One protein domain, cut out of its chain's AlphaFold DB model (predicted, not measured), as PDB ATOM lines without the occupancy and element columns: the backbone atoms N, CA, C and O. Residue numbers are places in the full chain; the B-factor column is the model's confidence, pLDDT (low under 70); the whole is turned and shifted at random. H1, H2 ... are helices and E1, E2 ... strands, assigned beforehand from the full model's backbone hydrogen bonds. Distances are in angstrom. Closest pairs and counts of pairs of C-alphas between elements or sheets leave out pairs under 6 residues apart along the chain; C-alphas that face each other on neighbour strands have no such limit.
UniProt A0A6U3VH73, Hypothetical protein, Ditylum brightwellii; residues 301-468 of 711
ATOM      1  N   PRO A 301      93.299  45.032 110.372       93.19
ATOM      2  CA  PRO A 301      93.995  44.246 111.385       93.19
ATOM      3  C   PRO A 301      95.508  44.503 111.346       93.19
ATOM      4  O   PRO A 301      96.107  44.460 110.274       93.19
ATOM      5  N   HIS A 302      96.127  44.716 112.511       95.06
ATOM      6  CA  HIS A 302      97.576  44.954 112.643       95.06
ATOM      7  C   HIS A 302      98.090  46.194 111.885       95.06
ATOM      8  O   HIS A 302      99.259  46.247 111.487       95.06
ATOM      9  N   GLU A 303      97.231  47.193 111.664       95.62
ATOM     10  CA  GLU A 303      97.591  48.445 110.989       95.62
ATOM     11  C   GLU A 303      98.708  49.221 111.704       95.62
ATOM     12  O   GLU A 303      99.572  49.808 111.055       95.62
ATOM     13  N   ASP A 304      98.727  49.184 113.030       96.44
ATOM     14  CA  ASP A 304      99.732  49.793 113.906       96.44
ATOM     15  C   ASP A 304     101.066  49.024 113.943       96.44
ATOM     16  O   ASP A 304     102.111  49.599 114.251       96.44
ATOM     17  N   GLU A 305     101.058  47.740 113.581       97.00
ATOM     18  CA  GLU A 305     102.249  46.880 113.578       97.00
ATOM     19  C   GLU A 305     102.903  46.780 112.194       97.00
ATOM     20  O   GLU A 305     104.130  46.780 112.079       97.00
ATOM     21  N   THR A 306     102.091  46.670 111.137       97.62
ATOM     22  CA  THR A 306     102.545  46.356 109.767       97.62
ATOM     23  C   THR A 306     101.745  47.065 108.669       97.62
ATOM     24  O   THR A 306     101.934  46.769 107.487       97.62
ATOM     25  N   GLY A 307     100.822  47.959 109.028       98.06
ATOM     26  CA  GLY A 307     100.016  48.696 108.059       98.06
ATOM     27  C   GLY A 307     100.782  49.842 107.414       98.06
ATOM     28  O   GLY A 307     101.606  50.503 108.048       98.06
ATOM     29  N   VAL A 308     100.472  50.112 106.151       98.50
ATOM     30  CA  VAL A 308     100.929  51.317 105.457       98.50
ATOM     31  C   VAL A 308      99.722  52.110 104.985       98.50
ATOM     32  O   VAL A 308      98.830  51.551 104.348       98.50
ATOM     33  N   ILE A 309      99.706  53.415 105.256       98.50
ATOM     34  CA  ILE A 309      98.730  54.340 104.676       98.50
ATOM     35  C   ILE A 309      99.441  55.278 103.707       98.50
ATOM     36  O   ILE A 309     100.370  55.980 104.092       98.50
ATOM     37  N   VAL A 310      98.956  55.327 102.468       98.00
ATOM     38  CA  VAL A 310      99.223  56.414 101.521       98.00
ATOM     39  C   VAL A 310      98.054  57.385 101.610       98.00
ATOM     40  O   VAL A 310      96.916  56.995 101.340       98.00
ATOM     41  N   PHE A 311      98.306  58.631 102.000       97.69
ATOM     42  CA  PHE A 311      97.243  59.622 102.156       97.69
ATOM     43  C   PHE A 311      97.211  60.602 100.982       97.69
ATOM     44  O   PHE A 311      98.248  61.110 100.573       97.69
ATOM     45  N   LEU A 312      96.017  60.871 100.455       96.19
ATOM     46  CA  LEU A 312      95.773  61.752  99.319       96.19
ATOM     47  C   LEU A 312      94.713  62.794  99.681       96.19
ATOM     48  O   LEU A 312      93.646  62.468 100.198       96.19
ATOM     49  N   ASP A 313      94.995  64.040  99.340       94.25
ATOM     50  CA  ASP A 313      94.066  65.165  99.349       94.25
ATOM     51  C   ASP A 313      94.034  65.857  97.976       94.25
ATOM     52  O   ASP A 313      94.751  65.485  97.042       94.25
ATOM     53  N   GLU A 314      93.186  66.868  97.822       90.62
ATOM     54  CA  GLU A 314      93.008  67.614  96.577       90.62
ATOM     55  C   GLU A 314      94.254  68.380  96.119       90.62
ATOM     56  O   GLU A 314      94.321  68.807  94.967       90.62
ATOM     57  N   THR A 315      95.235  68.560  96.999       90.75
ATOM     58  CA  THR A 315      96.507  69.225  96.695       90.75
ATOM     59  C   THR A 315      97.641  68.243  96.408       90.75
ATOM     60  O   THR A 315      98.745  68.658  96.058       90.75
ATOM     61  N   SER A 316      97.370  66.943  96.517       92.44
ATOM     62  CA  SER A 316      98.370  65.894  96.338       92.44
ATOM     63  C   SER A 316      98.811  65.767  94.884       92.44
ATOM     64  O   SER A 316      97.994  65.648  93.969       92.44
ATOM     65  N   ILE A 317     100.123  65.740  94.688       90.44
ATOM     66  CA  ILE A 317     100.791  65.571  93.402       90.44
ATOM     67  C   ILE A 317     101.179  64.101  93.229       90.44
ATOM     68  O   ILE A 317     101.529  63.396  94.175       90.44
ATOM     69  N   LEU A 318     101.088  63.641  91.986       86.50
ATOM     70  CA  LEU A 318     101.501  62.312  91.553       86.50
ATOM     71  C   LEU A 318     103.013  62.151  91.742       86.50
ATOM     72  O   LEU A 318     103.776  63.021  91.332       86.50
ATOM     73  N   MET A 319     103.436  61.028  92.318       90.25
ATOM     74  CA  MET A 319     104.838  60.609  92.304       90.25
ATOM     75  C   MET A 319     104.969  59.249  91.625       90.25
ATOM     76  O   MET A 319     104.015  58.467  91.598       90.25
ATOM     77  N   HIS A 320     106.141  58.976  91.064       91.19
ATOM     78  CA  HIS A 320     106.420  57.753  90.322       91.19
ATOM     79  C   HIS A 320     106.139  56.498  91.173       91.19
ATOM     80  O   HIS A 320     106.476  56.444  92.359       91.19
ATOM     81  N   TYR A 321     105.541  55.452  90.587       91.19
ATOM     82  CA  TYR A 321     105.077  54.278  91.344       91.19
ATOM     83  C   TYR A 321     106.196  53.537  92.084       91.19
ATOM     84  O   TYR A 321     106.013  53.085  93.215       91.19
ATOM     85  N   SER A 322     107.376  53.462  91.467       92.06
ATOM     86  CA  SER A 322     108.581  52.889  92.081       92.06
ATOM     87  C   SER A 322     109.000  53.594  93.377       92.06
ATOM     88  O   SER A 322     109.588  52.955  94.248       92.06
ATOM     89  N   ILE A 323     108.677  54.881  93.542       94.75
ATOM     90  CA  ILE A 323     108.973  55.634  94.765       94.75
ATOM     91  C   ILE A 323     108.055  55.168  95.882       94.75
ATOM     92  O   ILE A 323     108.539  54.921  96.983       94.75
ATOM     93  N   TYR A 324     106.762  54.975  95.611       95.12
ATOM     94  CA  TYR A 324     105.883  54.353  96.598       95.12
ATOM     95  C   TYR A 324     106.415  52.973  96.994       95.12
ATOM     96  O   TYR A 324     106.592  52.711  98.179       95.12
ATOM     97  N   ASP A 325     106.720  52.112  96.017       96.12
ATOM     98  CA  ASP A 325     107.140  50.731  96.283       96.12
ATOM     99  C   ASP A 325     108.414  50.653  97.120       96.12
ATOM    100  O   ASP A 325     108.456  49.938  98.117       96.12
ATOM    101  N   LYS A 326     109.428  51.451  96.774       96.50
ATOM    102  CA  LYS A 326     110.706  51.498  97.494       96.50
ATOM    103  C   LYS A 326     110.551  51.896  98.966       96.50
ATOM    104  O   LYS A 326     111.366  51.495  99.790       96.50
ATOM    105  N   ASN A 327     109.536  52.698  99.277       96.12
ATOM    106  CA  ASN A 327     109.310  53.259 100.606       96.12
ATOM    107  C   ASN A 327     108.315  52.454 101.453       96.12
ATOM    108  O   ASN A 327     108.150  52.732 102.638       96.12
ATOM    109  N   ILE A 328     107.659  51.441 100.881       97.38
ATOM    110  CA  ILE A 328     106.804  50.530 101.643       97.38
ATOM    111  C   ILE A 328     107.689  49.407 102.208       97.38
ATOM    112  O   ILE A 328     108.313  48.677 101.433       97.38
ATOM    113  N   PRO A 329     107.730  49.191 103.535       96.88
ATOM    114  CA  PRO A 329     108.528  48.117 104.121       96.88
ATOM    115  C   PRO A 329     108.136  46.735 103.581       96.88
ATOM    116  O   PRO A 329     106.956  46.454 103.371       96.88
ATOM    117  N   ASP A 330     109.100  45.829 103.412       97.19
ATOM    118  CA  ASP A 330     108.828  44.439 102.994       97.19
ATOM    119  C   ASP A 330     107.977  43.666 104.016       97.19
ATOM    120  O   ASP A 330     107.301  42.698 103.675       97.19
ATOM    121  N   SER A 331     107.995  44.097 105.281       97.25
ATOM    122  CA  SER A 331     107.172  43.541 106.358       97.25
ATOM    123  C   SER A 331     105.710  43.987 106.311       97.25
ATOM    124  O   SER A 331     104.923  43.535 107.144       97.25
ATOM    125  N   ALA A 332     105.344  44.899 105.405       98.00
ATOM    126  CA  ALA A 332     103.978  45.384 105.303       98.00
ATOM    127  C   ALA A 332     103.034  44.245 104.905       98.00
ATOM    128  O   ALA A 332     103.284  43.528 103.939       98.00
ATOM    129  N   THR A 333     101.935  44.085 105.639       97.81
ATOM    130  CA  THR A 333     100.915  43.062 105.339       97.81
ATOM    131  C   THR A 333      99.651  43.672 104.740       97.81
ATOM    132  O   THR A 333      98.936  43.017 103.978       97.81
ATOM    133  N   HIS A 334      99.413  44.954 105.022       97.56
ATOM    134  CA  HIS A 334      98.272  45.713 104.534       97.56
ATOM    135  C   HIS A 334      98.737  47.082 104.039       97.56
ATOM    136  O   HIS A 334      99.565  47.737 104.674       97.56
ATOM    137  N   LEU A 335      98.175  47.521 102.919       98.06
ATOM    138  CA  LEU A 335      98.372  48.849 102.364       98.06
ATOM    139  C   LEU A 335      97.015  49.479 102.090       98.06
ATOM    140  O   LEU A 335      96.170  48.894 101.409       98.06
ATOM    141  N   GLN A 336      96.819  50.691 102.582       97.88
ATOM    142  CA  GLN A 336      95.601  51.438 102.342       97.88
ATOM    143  C   GLN A 336      95.893  52.797 101.743       97.88
ATOM    144  O   GLN A 336      96.744  53.543 102.214       97.88
ATOM    145  N   ILE A 337      95.154  53.119 100.695       98.00
ATOM    146  CA  ILE A 337      95.201  54.427 100.064       98.00
ATOM    147  C   ILE A 337      93.954  55.176 100.512       98.00
ATOM    148  O   ILE A 337      92.835  54.774 100.187       98.00
ATOM    149  N   LEU A 338      94.153  56.224 101.303       97.38
ATOM    150  CA  LEU A 338      93.084  57.048 101.847       97.38
ATOM    151  C   LEU A 338      93.027  58.361 101.085       97.38
ATOM    152  O   LEU A 338      93.940  59.172 101.199       97.38
ATOM    153  N   ALA A 339      91.947  58.573 100.341       96.44
ATOM    154  CA  ALA A 339      91.649  59.859  99.731       96.44
ATOM    155  C   ALA A 339      90.662  60.645 100.604       96.44
ATOM    156  O   ALA A 339      89.712  60.079 101.150       96.44
ATOM    157  N   THR A 340      90.848  61.954 100.723       94.62
ATOM    158  CA  THR A 340      89.838  62.836 101.319       94.62
ATOM    159  C   THR A 340      88.592  62.911 100.441       94.62
ATOM    160  O   THR A 340      88.636  62.701  99.229       94.62
ATOM    161  N   ALA A 341      87.452  63.288 101.015       91.81
ATOM    162  CA  ALA A 341      86.276  63.583 100.205       91.81
ATOM    163  C   ALA A 341      86.467  64.799  99.271       91.81
ATOM    164  O   ALA A 341      85.817  64.883  98.228       91.81
ATOM    165  N   SER A 342      87.399  65.709  99.578       90.06
ATOM    166  CA  SER A 342      87.701  66.886  98.750       90.06
ATOM    167  C   SER A 342      88.332  66.491  97.417       90.06
ATOM    168  O   SER A 342      88.111  67.165  96.409       90.06
ATOM    169  N   CYS A 343      88.989  65.328  97.360       91.75
ATOM    170  CA  CYS A 343      89.456  64.747  96.108       91.75
ATOM    171  C   CYS A 343      88.339  64.521  95.083       91.75
ATOM    172  O   CYS A 343      88.551  64.702  93.880       91.75
ATOM    173  N   ALA A 344      87.132  64.173  95.537       87.69
ATOM    174  CA  ALA A 344      85.992  64.018  94.645       87.69
ATOM    175  C   ALA A 344      85.609  65.366  94.006       87.69
ATOM    176  O   ALA A 344      85.476  65.453  92.786       87.69
ATOM    177  N   HIS A 345      85.533  66.446  94.790       81.75
ATOM    178  CA  HIS A 345      85.211  67.782  94.273       81.75
ATOM    179  C   HIS A 345      86.296  68.344  93.345       81.75
ATOM    180  O   HIS A 345      85.982  68.949  92.315       81.75
ATOM    181  N   ALA A 346      87.568  68.120  93.674       79.88
ATOM    182  CA  ALA A 346      88.693  68.553  92.853       79.88
ATOM    183  C   ALA A 346      88.660  67.918  91.456       79.88
ATOM    184  O   ALA A 346      88.922  68.601  90.462       79.88
ATOM    185  N   SER A 347      88.257  66.645  91.372       74.44
ATOM    186  CA  SER A 347      88.150  65.932  90.097       74.44
ATOM    187  C   SER A 347      87.139  66.543  89.135       74.44
ATOM    188  O   SER A 347      87.409  66.645  87.940       74.44
ATOM    189  N   VAL A 348      86.022  67.048  89.658       59.81
ATOM    190  CA  VAL A 348      84.976  67.683  88.848       59.81
ATOM    191  C   VAL A 348      85.369  69.102  88.440       59.81
ATOM    192  O   VAL A 348      85.082  69.526  87.324       59.81
ATOM    193  N   THR A 349      86.008  69.853  89.335       55.84
ATOM    194  CA  THR A 349      86.244  71.297  89.155       55.84
ATOM    195  C   THR A 349      87.497  71.620  88.349       55.84
ATOM    196  O   THR A 349      87.481  72.531  87.526       55.84
ATOM    197  N   THR A 350      88.582  70.881  88.575       61.28
ATOM    198  CA  THR A 350      89.907  71.173  87.997       61.28
ATOM    199  C   THR A 350      90.398  70.077  87.055       61.28
ATOM    200  O   THR A 350      91.458  70.215  86.451       61.28
ATOM    201  N   GLY A 351      89.645  68.976  86.933       66.31
ATOM    202  CA  GLY A 351      90.131  67.755  86.296       66.31
ATOM    203  C   GLY A 351      91.220  67.056  87.116       66.31
ATOM    204  O   GLY A 351      91.922  66.203  86.574       66.31
ATOM    205  N   ASN A 352      91.393  67.420  88.397       63.94
ATOM    206  CA  ASN A 352      92.390  66.787  89.250       63.94
ATOM    207  C   ASN A 352      92.093  65.290  89.379       63.94
ATOM    208  O   ASN A 352      90.995  64.850  89.707       63.94
ATOM    209  N   THR A 353      93.112  64.487  89.131       76.62
ATOM    210  CA  THR A 353      92.996  63.042  89.084       76.62
ATOM    211  C   THR A 353      93.219  62.393  90.443       76.62
ATOM    212  O   THR A 353      93.391  61.193  90.456       76.62
ATOM    213  N   CYS A 354      93.207  63.079  91.596       88.50
ATOM    214  CA  CYS A 354      93.621  62.439  92.860       88.50
ATOM    215  C   CYS A 354      92.809  61.181  93.265       88.50
ATOM    216  O   CYS A 354      93.384  60.242  93.815       88.50
ATOM    217  N   ILE A 355      91.521  61.073  92.908       91.50
ATOM    218  CA  ILE A 355      90.774  59.799  93.023       91.50
ATOM    219  C   ILE A 355      91.364  58.726  92.093       91.50
ATOM    220  O   ILE A 355      91.620  57.591  92.494       91.50
ATOM    221  N   GLU A 356      91.593  59.093  90.836       89.31
ATOM    222  CA  GLU A 356      92.166  58.216  89.817       89.31
ATOM    223  C   GLU A 356      93.623  57.835  90.135       89.31
ATOM    224  O   GLU A 356      94.026  56.692  89.945       89.31
ATOM    225  N   HIS A 357      94.391  58.738  90.738       88.06
ATOM    226  CA  HIS A 357      95.716  58.509  91.292       88.06
ATOM    227  C   HIS A 357      95.673  57.386  92.315       88.06
ATOM    228  O   HIS A 357      96.385  56.394  92.167       88.06
ATOM    229  N   GLY A 358      94.801  57.496  93.318       93.69
ATOM    230  CA  GLY A 358      94.685  56.462  94.335       93.69
ATOM    231  C   GLY A 358      94.256  55.116  93.749       93.69
ATOM    232  O   GLY A 358      94.801  54.075  94.122       93.69
ATOM    233  N   ARG A 359      93.358  55.116  92.756       93.81
ATOM    234  CA  ARG A 359      92.971  53.900  92.017       93.81
ATOM    235  C   ARG A 359      94.148  53.282  91.255       93.81
ATOM    236  O   ARG A 359      94.308  52.060  91.285       93.81
ATOM    237  N   ARG A 360      94.988  54.090  90.610       92.50
ATOM    238  CA  ARG A 360      96.180  53.617  89.890       92.50
ATOM    239  C   ARG A 360      97.256  53.087  90.831       92.50
ATOM    240  O   ARG A 360      97.763  51.996  90.586       92.50
ATOM    241  N   VAL A 361      97.523  53.772  91.944       94.06
ATOM    242  CA  VAL A 361      98.439  53.283  92.993       94.06
ATOM    243  C   VAL A 361      97.937  51.949  93.551       94.06
ATOM    244  O   VAL A 361      98.720  51.009  93.672       94.06
ATOM    245  N   LYS A 362      96.624  51.799  93.795       96.06
ATOM    246  CA  LYS A 362      96.027  50.515  94.217       96.06
ATOM    247  C   LYS A 362      96.338  49.409  93.210       96.06
ATOM    248  O   LYS A 362      96.767  48.326  93.606       96.06
ATOM    249  N   ARG A 363      96.105  49.665  91.918       95.06
ATOM    250  CA  ARG A 363      96.331  48.686  90.842       95.06
ATOM    251  C   ARG A 363      97.807  48.311  90.724       95.06
ATOM    252  O   ARG A 363      98.118  47.124  90.730       95.06
ATOM    253  N   PHE A 364      98.702  49.297  90.735       95.06
ATOM    254  CA  PHE A 364     100.147  49.075  90.751       95.06
ATOM    255  C   PHE A 364     100.588  48.210  91.945       95.06
ATOM    256  O   PHE A 364     101.312  47.231  91.768       95.06
ATOM    257  N   MET A 365     100.121  48.525  93.157       96.81
ATOM    258  CA  MET A 365     100.517  47.800  94.370       96.81
ATOM    259  C   MET A 365      99.980  46.372  94.402       96.81
ATOM    260  O   MET A 365     100.702  45.464  94.801       96.81
ATOM    261  N   LYS A 366      98.752  46.135  93.918       96.50
ATOM    262  CA  LYS A 366      98.215  44.771  93.780       96.50
ATOM    263  C   LYS A 366      99.063  43.905  92.840       96.50
ATOM    264  O   LYS A 366      99.190  42.708  93.084       96.50
ATOM    265  N   LEU A 367      99.629  44.494  91.784       95.38
ATOM    266  CA  LEU A 367     100.478  43.783  90.823       95.38
ATOM    267  C   LEU A 367     101.876  43.492  91.386       95.38
ATOM    268  O   LEU A 367     102.362  42.371  91.253       95.38
ATOM    269  N   ASN A 368     102.511  44.480  92.021       96.19
ATOM    270  CA  ASN A 368     103.905  44.370  92.466       96.19
ATOM    271  C   ASN A 368     104.063  43.738  93.857       96.19
ATOM    272  O   ASN A 368     105.112  43.174  94.162       96.19
ATOM    273  N   ARG A 369     103.012  43.759  94.687       97.00
ATOM    274  CA  ARG A 369     103.011  43.192  96.043       97.00
ATOM    275  C   ARG A 369     101.851  42.208  96.246       97.00
ATOM    276  O   ARG A 369     100.947  42.476  97.034       97.00
ATOM    277  N   PRO A 370     101.876  41.026  95.600       96.06
ATOM    278  CA  PRO A 370     100.752  40.080  95.616       96.06
ATOM    279  C   PRO A 370     100.422  39.503  97.004       96.06
ATOM    280  O   PRO A 370      99.336  38.967  97.199       96.06
ATOM    281  N   ASN A 371     101.346  39.606  97.966       96.75
ATOM    282  CA  ASN A 371     101.152  39.138  99.343       96.75
ATOM    283  C   ASN A 371     100.630  40.231 100.294       96.75
ATOM    284  O   ASN A 371     100.441  39.956 101.477       96.75
ATOM    285  N   VAL A 372     100.425  41.457  99.803       97.56
ATOM    286  CA  VAL A 372      99.937  42.593 100.593       97.56
ATOM    287  C   VAL A 372      98.467  42.821 100.274       97.56
ATOM    288  O   VAL A 372      98.073  42.913  99.111       97.56
ATOM    289  N   TYR A 373      97.632  42.941 101.304       97.62
ATOM    290  CA  TYR A 373      96.239  43.329 101.110       97.62
ATOM    291  C   TYR A 373      96.155  44.826 100.801       97.62
ATOM    292  O   TYR A 373      96.466  45.652 101.657       97.62
ATOM    293  N   VAL A 374      95.729  45.177  99.584       97.44
ATOM    294  CA  VAL A 374      95.660  46.572  99.124       97.44
ATOM    295  C   VAL A 374      94.215  47.065  99.026       97.44
ATOM    296  O   VAL A 374      93.428  46.558  98.215       97.44
ATOM    297  N   ARG A 375      93.888  48.116  99.784       96.31
ATOM    298  CA  ARG A 375      92.564  48.762  99.826       96.31
ATOM    299  C   ARG A 375      92.652  50.241  99.421       96.31
ATOM    300  O   ARG A 375      93.675  50.888  99.614       96.31
ATOM    301  N   TYR A 376      91.578  50.765  98.838       96.69
ATOM    302  CA  TYR A 376      91.414  52.188  98.527       96.69
ATOM    303  C   TYR A 376      90.079  52.646  99.094       96.69
ATOM    304  O   TYR A 376      89.073  51.983  98.829       96.69
ATOM    305  N   ASP A 377      90.067  53.764  99.810       96.44
ATOM    306  CA  ASP A 377      88.844  54.340 100.357       96.44
ATOM    307  C   ASP A 377      88.847  55.860 100.263       96.44
ATOM    308  O   ASP A 377      89.891  56.508 100.359       96.44
ATOM    309  N   VAL A 378      87.644  56.423 100.140       95.62
ATOM    310  CA  VAL A 378      87.403  57.855 100.309       95.62
ATOM    311  C   VAL A 378      86.839  58.078 101.709       95.62
ATOM    312  O   VAL A 378      85.882  57.412 102.108       95.62
ATOM    313  N   VAL A 379      87.439  58.993 102.465       95.38
ATOM    314  CA  VAL A 379      87.088  59.265 103.865       95.38
ATOM    315  C   VAL A 379      86.472  60.657 103.980       95.38
ATOM    316  O   VAL A 379      87.080  61.647 103.570       95.38
ATOM    317  N   ALA A 380      85.265  60.732 104.540       92.44
ATOM    318  CA  ALA A 380      84.561  61.991 104.787       92.44
ATOM    319  C   ALA A 380      84.962  62.637 106.123       92.44
ATOM    320  O   ALA A 380      85.014  63.860 106.227       92.44
ATOM    321  N   SER A 381      85.271  61.833 107.144       93.81
ATOM    322  CA  SER A 381      85.702  62.326 108.457       93.81
ATOM    323  C   SER A 381      87.209  62.582 108.494       93.81
ATOM    324  O   SER A 381      88.013  61.644 108.492       93.81
ATOM    325  N   THR A 382      87.609  63.847 108.639       94.94
ATOM    326  CA  THR A 382      89.025  64.190 108.853       94.94
ATOM    327  C   THR A 382      89.528  63.710 110.209       94.94
ATOM    328  O   THR A 382      90.698  63.351 110.324       94.94
ATOM    329  N   ALA A 383      88.653  63.601 111.217       95.12
ATOM    330  CA  ALA A 383      88.981  62.949 112.482       95.12
ATOM    331  C   ALA A 383      89.380  61.478 112.287       95.12
ATOM    332  O   ALA A 383      90.394  61.038 112.835       95.12
ATOM    333  N   ALA A 384      88.621  60.730 111.480       95.94
ATOM    334  CA  ALA A 384      88.940  59.344 111.165       95.94
ATOM    335  C   ALA A 384      90.256  59.228 110.392       95.94
ATOM    336  O   ALA A 384      91.123  58.446 110.781       95.94
ATOM    337  N   SER A 385      90.449  60.051 109.360       96.81
ATOM    338  CA  SER A 385      91.707  60.101 108.613       96.81
ATOM    339  C   SER A 385      92.907  60.395 109.517       96.81
ATOM    340  O   SER A 385      93.901  59.674 109.466       96.81
ATOM    341  N   PHE A 386      92.815  61.411 110.382       97.62
ATOM    342  CA  PHE A 386      93.904  61.809 111.280       97.62
ATOM    343  C   PHE A 386      94.232  60.724 112.297       97.62
ATOM    344  O   PHE A 386      95.408  60.420 112.501       97.62
ATOM    345  N   ALA A 387      93.214  60.109 112.899       97.69
ATOM    346  CA  ALA A 387      93.423  59.029 113.852       97.69
ATOM    347  C   ALA A 387      94.214  57.877 113.226       97.69
ATOM    348  O   ALA A 387      95.208  57.428 113.794       97.69
ATOM    349  N   ARG A 388      93.835  57.462 112.017       97.75
ATOM    350  CA  ARG A 388      94.507  56.369 111.311       97.75
ATOM    351  C   ARG A 388      95.909  56.732 110.841       97.75
ATOM    352  O   ARG A 388      96.840  55.978 111.095       97.75
ATOM    353  N   MET A 389      96.092  57.911 110.242       98.25
ATOM    354  CA  MET A 389      97.416  58.396 109.830       98.25
ATOM    355  C   MET A 389      98.404  58.481 111.003       98.25
ATOM    356  O   MET A 389      99.586  58.162 110.855       98.25
ATOM    357  N   ILE A 390      97.935  58.874 112.189       98.00
ATOM    358  CA  ILE A 390      98.770  58.938 113.393       98.00
ATOM    359  C   ILE A 390      99.108  57.530 113.906       98.00
ATOM    360  O   ILE A 390     100.263  57.280 114.255       98.00
ATOM    361  N   MET A 391      98.137  56.613 113.909       97.56
ATOM    362  CA  MET A 391      98.261  55.276 114.510       97.56
ATOM    363  C   MET A 391      98.934  54.221 113.619       97.56
ATOM    364  O   MET A 391      99.509  53.281 114.153       97.56
ATOM    365  N   VAL A 392      98.874  54.352 112.290       98.12
ATOM    366  CA  VAL A 392      99.436  53.363 111.347       98.12
ATOM    367  C   VAL A 392     100.936  53.135 111.553       98.12
ATOM    368  O   VAL A 392     101.649  54.054 111.953       98.12
ATOM    369  N   LYS A 393     101.462  51.954 111.223       97.75
ATOM    370  CA  LYS A 393     102.904  51.695 111.309       97.75
ATOM    371  C   LYS A 393     103.723  52.634 110.418       97.75
ATOM    372  O   LYS A 393     104.657  53.260 110.915       97.75
ATOM    373  N   THR A 394     103.359  52.763 109.142       98.31
ATOM    374  CA  THR A 394     104.040  53.643 108.178       98.31
ATOM    375  C   THR A 394     103.035  54.552 107.470       98.31
ATOM    376  O   THR A 394     102.069  54.082 106.869       98.31
ATOM    377  N   LEU A 395     103.258  55.863 107.526       98.38
ATOM    378  CA  LEU A 395     102.488  56.870 106.792       98.38
ATOM    379  C   LEU A 395     103.316  57.395 105.615       98.38
ATOM    380  O   LEU A 395     104.459  57.787 105.810       98.38
ATOM    381  N   ILE A 396     102.740  57.448 104.418       97.81
ATOM    382  CA  ILE A 396     103.359  58.041 103.228       97.81
ATOM    383  C   ILE A 396     102.521  59.247 102.795       97.81
ATOM    384  O   ILE A 396     101.343  59.103 102.453       97.81
ATOM    385  N   CYS A 397     103.146  60.424 102.799       97.25
ATOM    386  CA  CYS A 397     102.586  61.692 102.346       97.25
ATOM    387  C   CYS A 397     103.212  62.066 100.989       97.25
ATOM    388  O   CYS A 397     104.397  62.407 100.956       97.25
ATOM    389  N   PRO A 398     102.470  62.004  99.874       95.62
ATOM    390  CA  PRO A 398     102.942  62.503  98.585       95.62
ATOM    391  C   PRO A 398     103.199  64.023  98.599       95.62
ATOM    392  O   PRO A 398     102.769  64.726  99.521       95.62
ATOM    393  N   PRO A 399     103.868  64.568  97.567       92.81
ATOM    394  CA  PRO A 399     104.102  66.003  97.482       92.81
ATOM    395  C   PRO A 399     102.795  66.783  97.403       92.81
ATOM    396  O   PRO A 399     101.851  66.363  96.741       92.81
ATOM    397  N   GLY A 400     102.733  67.949  98.046       90.75
ATOM    398  CA  GLY A 400     101.530  68.785  98.059       90.75
ATOM    399  C   GLY A 400     100.452  68.374  99.054       90.75
ATOM    400  O   GLY A 400      99.520  69.144  99.239       90.75
ATOM    401  N   THR A 401     100.570  67.241  99.749       93.19
ATOM    402  CA  THR A 401      99.532  66.748 100.668       93.19
ATOM    403  C   THR A 401      99.552  67.452 102.036       93.19
ATOM    404  O   THR A 401     100.081  66.929 103.022       93.19
ATOM    405  N   HIS A 402      98.949  68.641 102.138       91.38
ATOM    406  CA  HIS A 402      98.941  69.455 103.367       91.38
ATOM    407  C   HIS A 402      98.329  68.727 104.565       91.38
ATOM    408  O   HIS A 402      98.842  68.790 105.688       91.38
ATOM    409  N   SER A 403      97.234  68.007 104.338       93.56
ATOM    410  CA  SER A 403      96.476  67.350 105.406       93.56
ATOM    411  C   SER A 403      97.251  66.209 106.079       93.56
ATOM    412  O   SER A 403      96.904  65.810 107.188       93.56
ATOM    413  N   CYS A 404      98.337  65.736 105.458       95.88
ATOM    414  CA  CYS A 404      99.195  64.668 105.972       95.88
ATOM    415  C   CYS A 404     100.308  65.173 106.914       95.88
ATOM    416  O   CYS A 404     100.789  64.420 107.762       95.88
ATOM    417  N   LEU A 405     100.679  66.459 106.838       93.62
ATOM    418  CA  LEU A 405     101.859  67.017 107.524       93.62
ATOM    419  C   LEU A 405     101.743  66.980 109.061       93.62
ATOM    420  O   LEU A 405     102.658  66.540 109.756       93.62
ATOM    421  N   LEU A 406     100.601  67.406 109.615       94.31
ATOM    422  CA  LEU A 406     100.369  67.406 111.068       94.31
ATOM    423  C   LEU A 406     100.247  65.985 111.657       94.31
ATOM    424  O   LEU A 406     100.865  65.725 112.698       94.31
ATOM    425  N   PRO A 407      99.510  65.044 111.030       96.75
ATOM    426  CA  PRO A 407      99.551  63.631 111.400       96.75
ATOM    427  C   PRO A 407     100.961  63.037 111.389       96.75
ATOM    428  O   PRO A 407     101.325  62.342 112.339       96.75
ATOM    429  N   ALA A 408     101.769  63.355 110.375       95.94
ATOM    430  CA  ALA A 408     103.147  62.882 110.262       95.94
ATOM    431  C   ALA A 408     104.068  63.414 111.377       95.94
ATOM    432  O   ALA A 408     104.918  62.683 111.875       95.94
ATOM    433  N   LEU A 409     103.859  64.643 111.858       93.12
ATOM    434  CA  LEU A 409     104.544  65.135 113.066       93.12
ATOM    435  C   LEU A 409     104.053  64.465 114.353       93.12
ATOM    436  O   LEU A 409     104.767  64.430 115.355       93.12
ATOM    437  N   SER A 410     102.815  63.976 114.354       95.56
ATOM    438  CA  SER A 410     102.122  63.488 115.549       95.56
ATOM    439  C   SER A 410     102.192  61.971 115.720       95.56
ATOM    440  O   SER A 410     101.563  61.445 116.638       95.56
ATOM    441  N   LYS A 411     102.967  61.273 114.887       95.75
ATOM    442  CA  LYS A 411     103.195  59.821 114.936       95.75
ATOM    443  C   LYS A 411     103.569  59.330 116.331       95.75
ATOM    444  O   LYS A 411     104.215  60.048 117.094       95.75
ATOM    445  N   PHE A 412     103.143  58.121 116.683       95.19
ATOM    446  CA  PHE A 412     103.557  57.478 117.932       95.19
ATOM    447  C   PHE A 412     105.009  56.971 117.841       95.19
ATOM    448  O   PHE A 412     105.519  56.769 116.737       95.19
ATOM    449  N   PRO A 413     105.692  56.745 118.977       93.50
ATOM    450  CA  PRO A 413     107.012  56.115 118.970       93.50
ATOM    451  C   PRO A 413     106.985  54.774 118.229       93.50
ATOM    452  O   PRO A 413     105.995  54.044 118.321       93.50
ATOM    453  N   ASN A 414     108.076  54.423 117.545       92.81
ATOM    454  CA  ASN A 414     108.183  53.230 116.700       92.81
ATOM    455  C   ASN A 414     107.227  53.213 115.501       92.81
ATOM    456  O   ASN A 414     106.921  52.137 114.985       92.81
ATOM    457  N   THR A 415     106.737  54.364 115.053       95.69
ATOM    458  CA  THR A 415     106.016  54.478 113.782       95.69
ATOM    459  C   THR A 415     106.736  55.465 112.879       95.69
ATOM    460  O   THR A 415     107.436  56.359 113.359       95.69
ATOM    461  N   ASP A 416     106.566  55.271 111.579       96.06
ATOM    462  CA  ASP A 416     107.343  55.952 110.556       96.06
ATOM    463  C   ASP A 416     106.429  56.861 109.732       96.06
ATOM    464  O   ASP A 416     105.273  56.521 109.444       96.06
ATOM    465  N   ALA A 417     106.941  58.023 109.346       96.75
ATOM    466  CA  ALA A 417     106.317  58.887 108.358       96.75
ATOM    467  C   ALA A 417     107.325  59.250 107.268       96.75
ATOM    468  O   ALA A 417     108.441  59.664 107.561       96.75
ATOM    469  N   ILE A 418     106.906  59.103 106.016       96.50
ATOM    470  CA  ILE A 418     107.693  59.382 104.821       96.50
ATOM    471  C   ILE A 418     106.991  60.500 104.071       96.50
ATOM    472  O   ILE A 418     105.824  60.372 103.698       96.50
ATOM    473  N   ILE A 419     107.697  61.598 103.857       95.38
ATOM    474  CA  ILE A 419     107.134  62.816 103.291       95.38
ATOM    475  C   ILE A 419     107.883  63.144 102.027       95.38
ATOM    476  O   ILE A 419     109.055  63.500 102.064       95.38
ATOM    477  N   ALA A 420     107.193  63.030 100.905       95.00
ATOM    478  CA  ALA A 420     107.724  63.456  99.635       95.00
ATOM    479  C   ALA A 420     107.480  64.957  99.454       95.00
ATOM    480  O   ALA A 420     106.362  65.441  99.595       95.00
ATOM    481  N   GLU A 421     108.526  65.698  99.118       93.12
ATOM    482  CA  GLU A 421     108.479  67.119  98.805       93.12
ATOM    483  C   GLU A 421     108.904  67.328  97.353       93.12
ATOM    484  O   GLU A 421     109.841  66.699  96.871       93.12
ATOM    485  N   ALA A 422     108.246  68.246  96.649       91.50
ATOM    486  CA  ALA A 422     108.608  68.614  95.285       91.50
ATOM    487  C   ALA A 422     108.669  70.134  95.172       91.50
ATOM    488  O   ALA A 422     107.765  70.824  95.643       91.50
ATOM    489  N   ALA A 423     109.696  70.663  94.505       89.06
ATOM    490  CA  ALA A 423     109.869  72.109  94.329       89.06
ATOM    491  C   ALA A 423     108.708  72.772  93.560       89.06
ATOM    492  O   ALA A 423     108.470  73.970  93.693       89.06
ATOM    493  N   SER A 424     107.959  71.992  92.774       86.00
ATOM    494  CA  SER A 424     106.730  72.430  92.103       86.00
ATOM    495  C   SER A 424     105.576  72.722  93.072       86.00
ATOM    496  O   SER A 424     104.651  73.447  92.708       86.00
ATOM    497  N   SER A 425     105.633  72.207  94.304       84.25
ATOM    498  CA  SER A 425     104.626  72.388  95.351       84.25
ATOM    499  C   SER A 425     105.117  73.333  96.445       84.25
ATOM    500  O   SER A 425     105.434  72.924  97.563       84.25
ATOM    501  N   TYR A 426     105.179  74.627  96.130       81.88
ATOM    502  CA  TYR A 426     105.730  75.653  97.026       81.88
ATOM    503  C   TYR A 426     105.125  75.678  98.436       81.88
ATOM    504  O   TYR A 426     105.791  76.105  99.372       81.88
ATOM    505  N   SER A 427     103.874  75.255  98.600       78.50
ATOM    506  CA  SER A 427     103.170  75.306  99.882       78.50
ATOM    507  C   SER A 427     103.540  74.170 100.845       78.50
ATOM    508  O   SER A 427     103.308  74.300 102.045       78.50
ATOM    509  N   THR A 428     104.132  73.081 100.340       83.56
ATOM    510  CA  THR A 428     104.596  71.936 101.152       83.56
ATOM    511  C   THR A 428     106.099  71.691 101.052       83.56
ATOM    512  O   THR A 428     106.657  70.977 101.879       83.56
ATOM    513  N   PHE A 429     106.773  72.291 100.071       87.00
ATOM    514  CA  PHE A 429     108.214  72.168  99.900       87.00
ATOM    515  C   PHE A 429     108.981  72.807 101.062       87.00
ATOM    516  O   PHE A 429     108.719  73.952 101.431       87.00
ATOM    517  N   SER A 430     109.964  72.087 101.608       85.31
ATOM    518  CA  SER A 430     110.750  72.491 102.779       85.31
ATOM    519  C   SER A 430     109.909  72.820 104.014       85.31
ATOM    520  O   SER A 430     110.385  73.520 104.914       85.31
ATOM    521  N   TRP A 431     108.675  72.311 104.097       81.88
ATOM    522  CA  TRP A 431     107.787  72.589 105.226       81.88
ATOM    523  C   TRP A 431     108.420  72.114 106.537       81.88
ATOM    524  O   TRP A 431     108.391  72.817 107.550       81.88
ATOM    525  N   PHE A 432     109.094  70.962 106.489       80.44
ATOM    526  CA  PHE A 432     109.809  70.410 107.634       80.44
ATOM    527  C   PHE A 432     111.150  71.066 107.900       80.44
ATOM    528  O   PHE A 432     111.579  71.018 109.044       80.44
ATOM    529  N   GLY A 433     111.782  71.731 106.928       76.56
ATOM    530  CA  GLY A 433     113.066  72.408 107.147       76.56
ATOM    531  C   GLY A 433     113.006  73.429 108.290       76.56
ATOM    532  O   GLY A 433     113.966  73.618 109.029       76.56
ATOM    533  N   HIS A 434     111.836  74.032 108.516       68.12
ATOM    534  CA  HIS A 434     111.608  74.943 109.639       68.12
ATOM    535  C   HIS A 434     111.426  74.242 110.994       68.12
ATOM    536  O   HIS A 434     111.615  74.873 112.034       68.12
ATOM    537  N   VAL A 435     111.057  72.961 110.986       69.56
ATOM    538  CA  VAL A 435     110.709  72.163 112.169       69.56
ATOM    539  C   VAL A 435     111.855  71.229 112.584       69.56
ATOM    540  O   VAL A 435     112.071  71.031 113.778       69.56
ATOM    541  N   THR A 436     112.601  70.678 111.623       67.62
ATOM    542  CA  THR A 436     113.660  69.672 111.821       67.62
ATOM    543  C   THR A 436     115.012  70.261 112.200       67.62
ATOM    544  O   THR A 436     115.756  69.610 112.928       67.62
ATOM    545  N   ASP A 437     115.308  71.501 111.799       62.03
ATOM    546  CA  ASP A 437     116.515  72.226 112.229       62.03
ATOM    547  C   ASP A 437     116.542  72.468 113.749       62.03
ATOM    548  O   ASP A 437     117.600  72.637 114.360       62.03
ATOM    549  N   ALA A 438     115.372  72.485 114.391       51.84
ATOM    550  CA  ALA A 438     115.288  72.532 115.835       51.84
ATOM    551  C   ALA A 438     115.512  71.116 116.381       51.84
ATOM    552  O   ALA A 438     114.695  70.224 116.164       51.84
ATOM    553  N   ASN A 439     116.549  70.930 117.206       54.78
ATOM    554  CA  ASN A 439     116.783  69.732 118.039       54.78
ATOM    555  C   ASN A 439     115.530  69.220 118.803       54.78
ATOM    556  O   ASN A 439     115.550  68.137 119.381       54.78
ATOM    557  N   ALA A 440     114.437  69.989 118.815       58.47
ATOM    558  CA  ALA A 440     113.117  69.651 119.327       58.47
ATOM    559  C   ALA A 440     112.575  68.294 118.844       58.47
ATOM    560  O   ALA A 440     112.016  67.574 119.663       58.47
ATOM    561  N   LEU A 441     112.761  67.897 117.576       60.81
ATOM    562  CA  LEU A 441     112.244  66.596 117.112       60.81
ATOM    563  C   LEU A 441     113.025  65.397 117.673       60.81
ATOM    564  O   LEU A 441     112.439  64.336 117.864       60.81
ATOM    565  N   GLN A 442     114.315  65.559 117.983       60.09
ATOM    566  CA  GLN A 442     115.146  64.485 118.548       60.09
ATOM    567  C   GLN A 442     115.070  64.415 120.083       60.09
ATOM    568  O   GLN A 442     115.300  63.360 120.670       60.09
ATOM    569  N   ASN A 443     114.735  65.524 120.748       57.78
ATOM    570  CA  ASN A 443     114.782  65.627 122.209       57.78
ATOM    571  C   ASN A 443     113.624  64.933 122.944       57.78
ATOM    572  O   ASN A 443     113.719  64.751 124.158       57.78
ATOM    573  N   ASP A 444     112.566  64.511 122.246       64.56
ATOM    574  CA  ASP A 444     111.447  63.799 122.878       64.56
ATOM    575  C   ASP A 444     111.816  62.355 123.283       64.56
ATOM    576  O   ASP A 444     111.058  61.710 124.006       64.56
ATOM    577  N   GLY A 445     112.976  61.832 122.853       65.75
ATOM    578  CA  GLY A 445     113.389  60.451 123.140       65.75
ATOM    579  C   GLY A 445     112.435  59.400 122.561       65.75
ATOM    580  O   GLY A 445     112.438  58.250 122.996       65.75
ATOM    581  N   GLU A 446     111.584  59.807 121.620       71.06
ATOM    582  CA  GLU A 446     110.624  58.955 120.938       71.06
ATOM    583  C   GLU A 446     111.229  58.494 119.608       71.06
ATOM    584  O   GLU A 446     111.513  59.314 118.738       71.06
ATOM    585  N   ASP A 447     111.388  57.179 119.438       71.62
ATOM    586  CA  ASP A 447     111.890  56.526 118.215       71.62
ATOM    587  C   ASP A 447     110.872  56.588 117.050       71.62
ATOM    588  O   ASP A 447     110.597  55.587 116.387       71.62
ATOM    589  N   SER A 448     110.210  57.724 116.826       77.81
ATOM    590  CA  SER A 448     109.423  57.945 115.606       77.81
ATOM    591  C   SER A 448     110.345  58.452 114.505       77.81
ATOM    592  O   SER A 448     110.970  59.502 114.679       77.81
ATOM    593  N   SER A 449     110.426  57.735 113.383       86.94
ATOM    594  CA  SER A 449     111.219  58.188 112.242       86.94
ATOM    595  C   SER A 449     110.369  59.068 111.325       86.94
ATOM    596  O   SER A 449     109.225  58.752 110.994       86.94
ATOM    597  N   LEU A 450     110.927  60.216 110.957       91.00
ATOM    598  CA  LEU A 450     110.360  61.124 109.974       91.00
ATOM    599  C   LEU A 450     111.385  61.259 108.853       91.00
ATOM    600  O   LEU A 450     112.443  61.852 109.066       91.00
ATOM    601  N   ASP A 451     111.080  60.691 107.694       91.44
ATOM    602  CA  ASP A 451     111.926  60.758 106.508       91.44
ATOM    603  C   ASP A 451     111.350  61.759 105.504       91.44
ATOM    604  O   ASP A 451     110.145  61.761 105.235       91.44
ATOM    605  N   VAL A 452     112.206  62.623 104.960       90.69
ATOM    606  CA  VAL A 452     111.820  63.656 103.992       90.69
ATOM    607  C   VAL A 452     112.525  63.365 102.674       90.69
ATOM    608  O   VAL A 452     113.743  63.483 102.557       90.69
ATOM    609  N   LEU A 453     111.740  62.995 101.667       91.00
ATOM    610  CA  LEU A 453     112.195  62.677 100.323       91.00
ATOM    611  C   LEU A 453     112.035  63.901  99.428       91.00
ATOM    612  O   LEU A 453     110.920  64.289  99.094       91.00
ATOM    613  N   THR A 454     113.137  64.497  98.991       90.38
ATOM    614  CA  THR A 454     113.085  65.543  97.965       90.38
ATOM    615  C   THR A 454     113.018  64.906  96.581       90.38
ATOM    616  O   THR A 454     113.929  64.176  96.196       90.38
ATOM    617  N   LEU A 455     111.942  65.181  95.845       89.56
ATOM    618  CA  LEU A 455     111.701  64.679  94.497       89.56
ATOM    619  C   LEU A 455     112.132  65.696  93.436       89.56
ATOM    620  O   LEU A 455     111.855  66.897  93.550       89.56
ATOM    621  N   GLU A 456     112.764  65.199  92.376       89.25
ATOM    622  CA  GLU A 456     113.124  65.977  91.189       89.25
ATOM    623  C   GLU A 456     112.091  65.785  90.062       89.25
ATOM    624  O   GLU A 456     111.198  64.949  90.143       89.25
ATOM    625  N   GLY A 457     112.169  66.574  88.983       82.62
ATOM    626  CA  GLY A 457     111.126  66.598  87.942       82.62
ATOM    627  C   GLY A 457     110.794  65.232  87.319       82.62
ATOM    628  O   GLY A 457     109.626  64.959  87.056       82.62
ATOM    629  N   ASN A 458     111.791  64.357  87.151       81.50
ATOM    630  CA  ASN A 458     111.595  63.016  86.582       81.50
ATOM    631  C   ASN A 458     110.860  62.061  87.542       81.50
ATOM    632  O   ASN A 458     110.240  61.102  87.095       81.50
ATOM    633  N   ASP A 459     110.893  62.336  88.847       85.94
ATOM    634  CA  ASP A 459     110.232  61.534  89.881       85.94
ATOM    635  C   ASP A 459     108.710  61.766  89.929       85.94
ATOM    636  O   ASP A 459     107.992  61.067  90.646       85.94
ATOM    637  N   LEU A 460     108.207  62.757  89.185       81.94
ATOM    638  CA  LEU A 460     106.787  63.122  89.127       81.94
ATOM    639  C   LEU A 460     106.078  62.580  87.877       81.94
ATOM    640  O   LEU A 460     104.847  62.613  87.803       81.94
ATOM    641  N   GLU A 461     106.823  62.093  86.883       78.44
ATOM    642  CA  GLU A 461     106.235  61.502  85.684       78.44
ATOM    643  C   GLU A 461     105.743  60.080  85.983       78.44
ATOM    644  O   GLU A 461     106.437  59.286  86.606       78.44
ATOM    645  N   MET A 462     104.533  59.737  85.538       74.69
ATOM    646  CA  MET A 462     104.012  58.371  85.636       74.69
ATOM    647  C   MET A 462     103.741  57.827  84.243       74.69
ATOM    648  O   MET A 462     102.894  58.355  83.517       74.69
ATOM    649  N   SER A 463     104.406  56.730  83.886       80.06
ATOM    650  CA  SER A 463     104.063  55.997  82.674       80.06
ATOM    651  C   SER A 463     102.864  55.083  82.935       80.06
ATOM    652  O   SER A 463     102.887  54.228  83.821       80.06
ATOM    653  N   LEU A 464     101.799  55.238  82.140       81.25
ATOM    654  CA  LEU A 464     100.640  54.330  82.171       81.25
ATOM    655  C   LEU A 464     101.024  52.894  81.774       81.25
ATOM    656  O   LEU A 464     100.360  51.932  82.164       81.25
ATOM    657  N   GLU A 465     102.132  52.734  81.046       81.25
ATOM    658  CA  GLU A 465     102.636  51.430  80.625       81.25
ATOM    659  C   GLU A 465     103.035  50.556  81.823       81.25
ATOM    660  O   GLU A 465     102.853  49.339  81.770       81.25
ATOM    661  N   GLU A 466     103.495  51.159  82.926       78.88
ATOM    662  CA  GLU A 466     103.920  50.436  84.135       78.88
ATOM    663  C   GLU A 466     102.771  49.718  84.846       78.88
ATOM    664  O   GLU A 466     102.979  48.689  85.486       78.88
ATOM    665  N   ILE A 467     101.546  50.228  84.709       80.38
ATOM    666  CA  ILE A 467     100.338  49.605  85.270       80.38
ATOM    667  C   ILE A 467      99.590  48.751  84.244       80.38
ATOM    668  O   ILE A 467      98.469  48.313  84.501       80.38
ATOM    669  N   GLY A 468     100.190  48.510  83.074       77.06
ATOM    670  CA  GLY A 468      99.560  47.760  81.990       77.06
ATOM    671  C   GLY A 468      98.375  48.482  81.342       77.06
ATOM    672  O   GLY A 468      97.702  47.890  80.494       77.06
TER     673      GLY A 468
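AT A GLANCE: This is residues 301 to 468 of the 711 residues of the protein "Hypothetical protein" of Ditylum brightwellii (UniProt A0A6U3VH73). A twisted sheet of six parallel strands runs through the middle, with H5 and H6 covering part of one face and H4, the longest helix, covering E3 and E2 on the other. Short H7 and H8 lie in a loop off the sheet beyond E5 and E6, and the last stretch reaches across so that H10 packs on H4. The 168 printed residues hold ten named helices and six named strands, in the order H1 E1 H2 E2 H3 H4 E3 H5 E4 H6 E5 H7 H8 E6 H9 H10; the sheet's order is E3 E2 E1 E4 E5 E6, and the class is mixed. The whole is compact, with a radius of gyration of the C-alphas of 15.1 A and spans of 46 by 36 by 31 A.

IN THESE COORDINATES: Find C-alpha 303 at (97.591, 48.445, 110.989), where H1, residues 303 to 306, begins. Next come E1, 307 to 312, H2, 321 to 327, E2, 334 to 340 and 19.4 A long, H3, 342 to 350, H4, 354 to 368 and 20.8 A long, and E3, 373 to 379. Read on through H5, 382 to 391, E4, 394 to 397, H6, 402 to 409, E5, 416 to 422 and 19.9 A long, H7, 433 to 436, H8, 440 to 443, E6, 449 to 455, and H9, 457 to 460. H10, 464 to 467, ends at C-alpha 467, (100.338, 49.605, 85.270).

HOW THE PARTS SIT: Look across the sheet from edge strand E3: N 335 and O 373 are 2.8 A apart, N 308 and O 334 2.9 A, N 309 and O 394 2.9 A, N 395 and O 416 2.9 A, and N 417 and O 449, at edge strand E6, 2.9 A, each within hydrogen-bond range. Three layers, helices on both faces, show in H4, over E3 and E2 at a height over the sheet of 8.7 A, with H5 and H6 on the opposite face. H5 and H6 touch, the C-alphas of Ile 390 and Pro 407 being 5.2 A apart. Strand-helix-strand units, parallel neighbour strands joined through helices, are E1 H2 E2, E2 H3 H4 E3, E4 H6 E5 and E5 H7 H8 E6; E3 H5 E4 is a split one, with E2 and E1 between, and these five crossovers are right-handed. H4 is the hub, touching H2, H3 and H10, for instance with C-alphas of Phe 364 and Ile 467 5.5 A apart. H1, H2 and H3 only graze the sheet, and H7, H8, H9 and H10 are not on it. Every O i to N i+4 pair is within hydrogen-bond range in H2, H4 and H5, against 4 of 5 in H3 and 2 of 4 in H6; the other helices are too short for one.

THE WHOLE: The C-alphas farthest apart, of Asn 443 and Gly 468, are 46.6 A apart. The printed part has no cut and no long link. Look for pLDDT under 70 at residues 348 to 352 and 434 to 445.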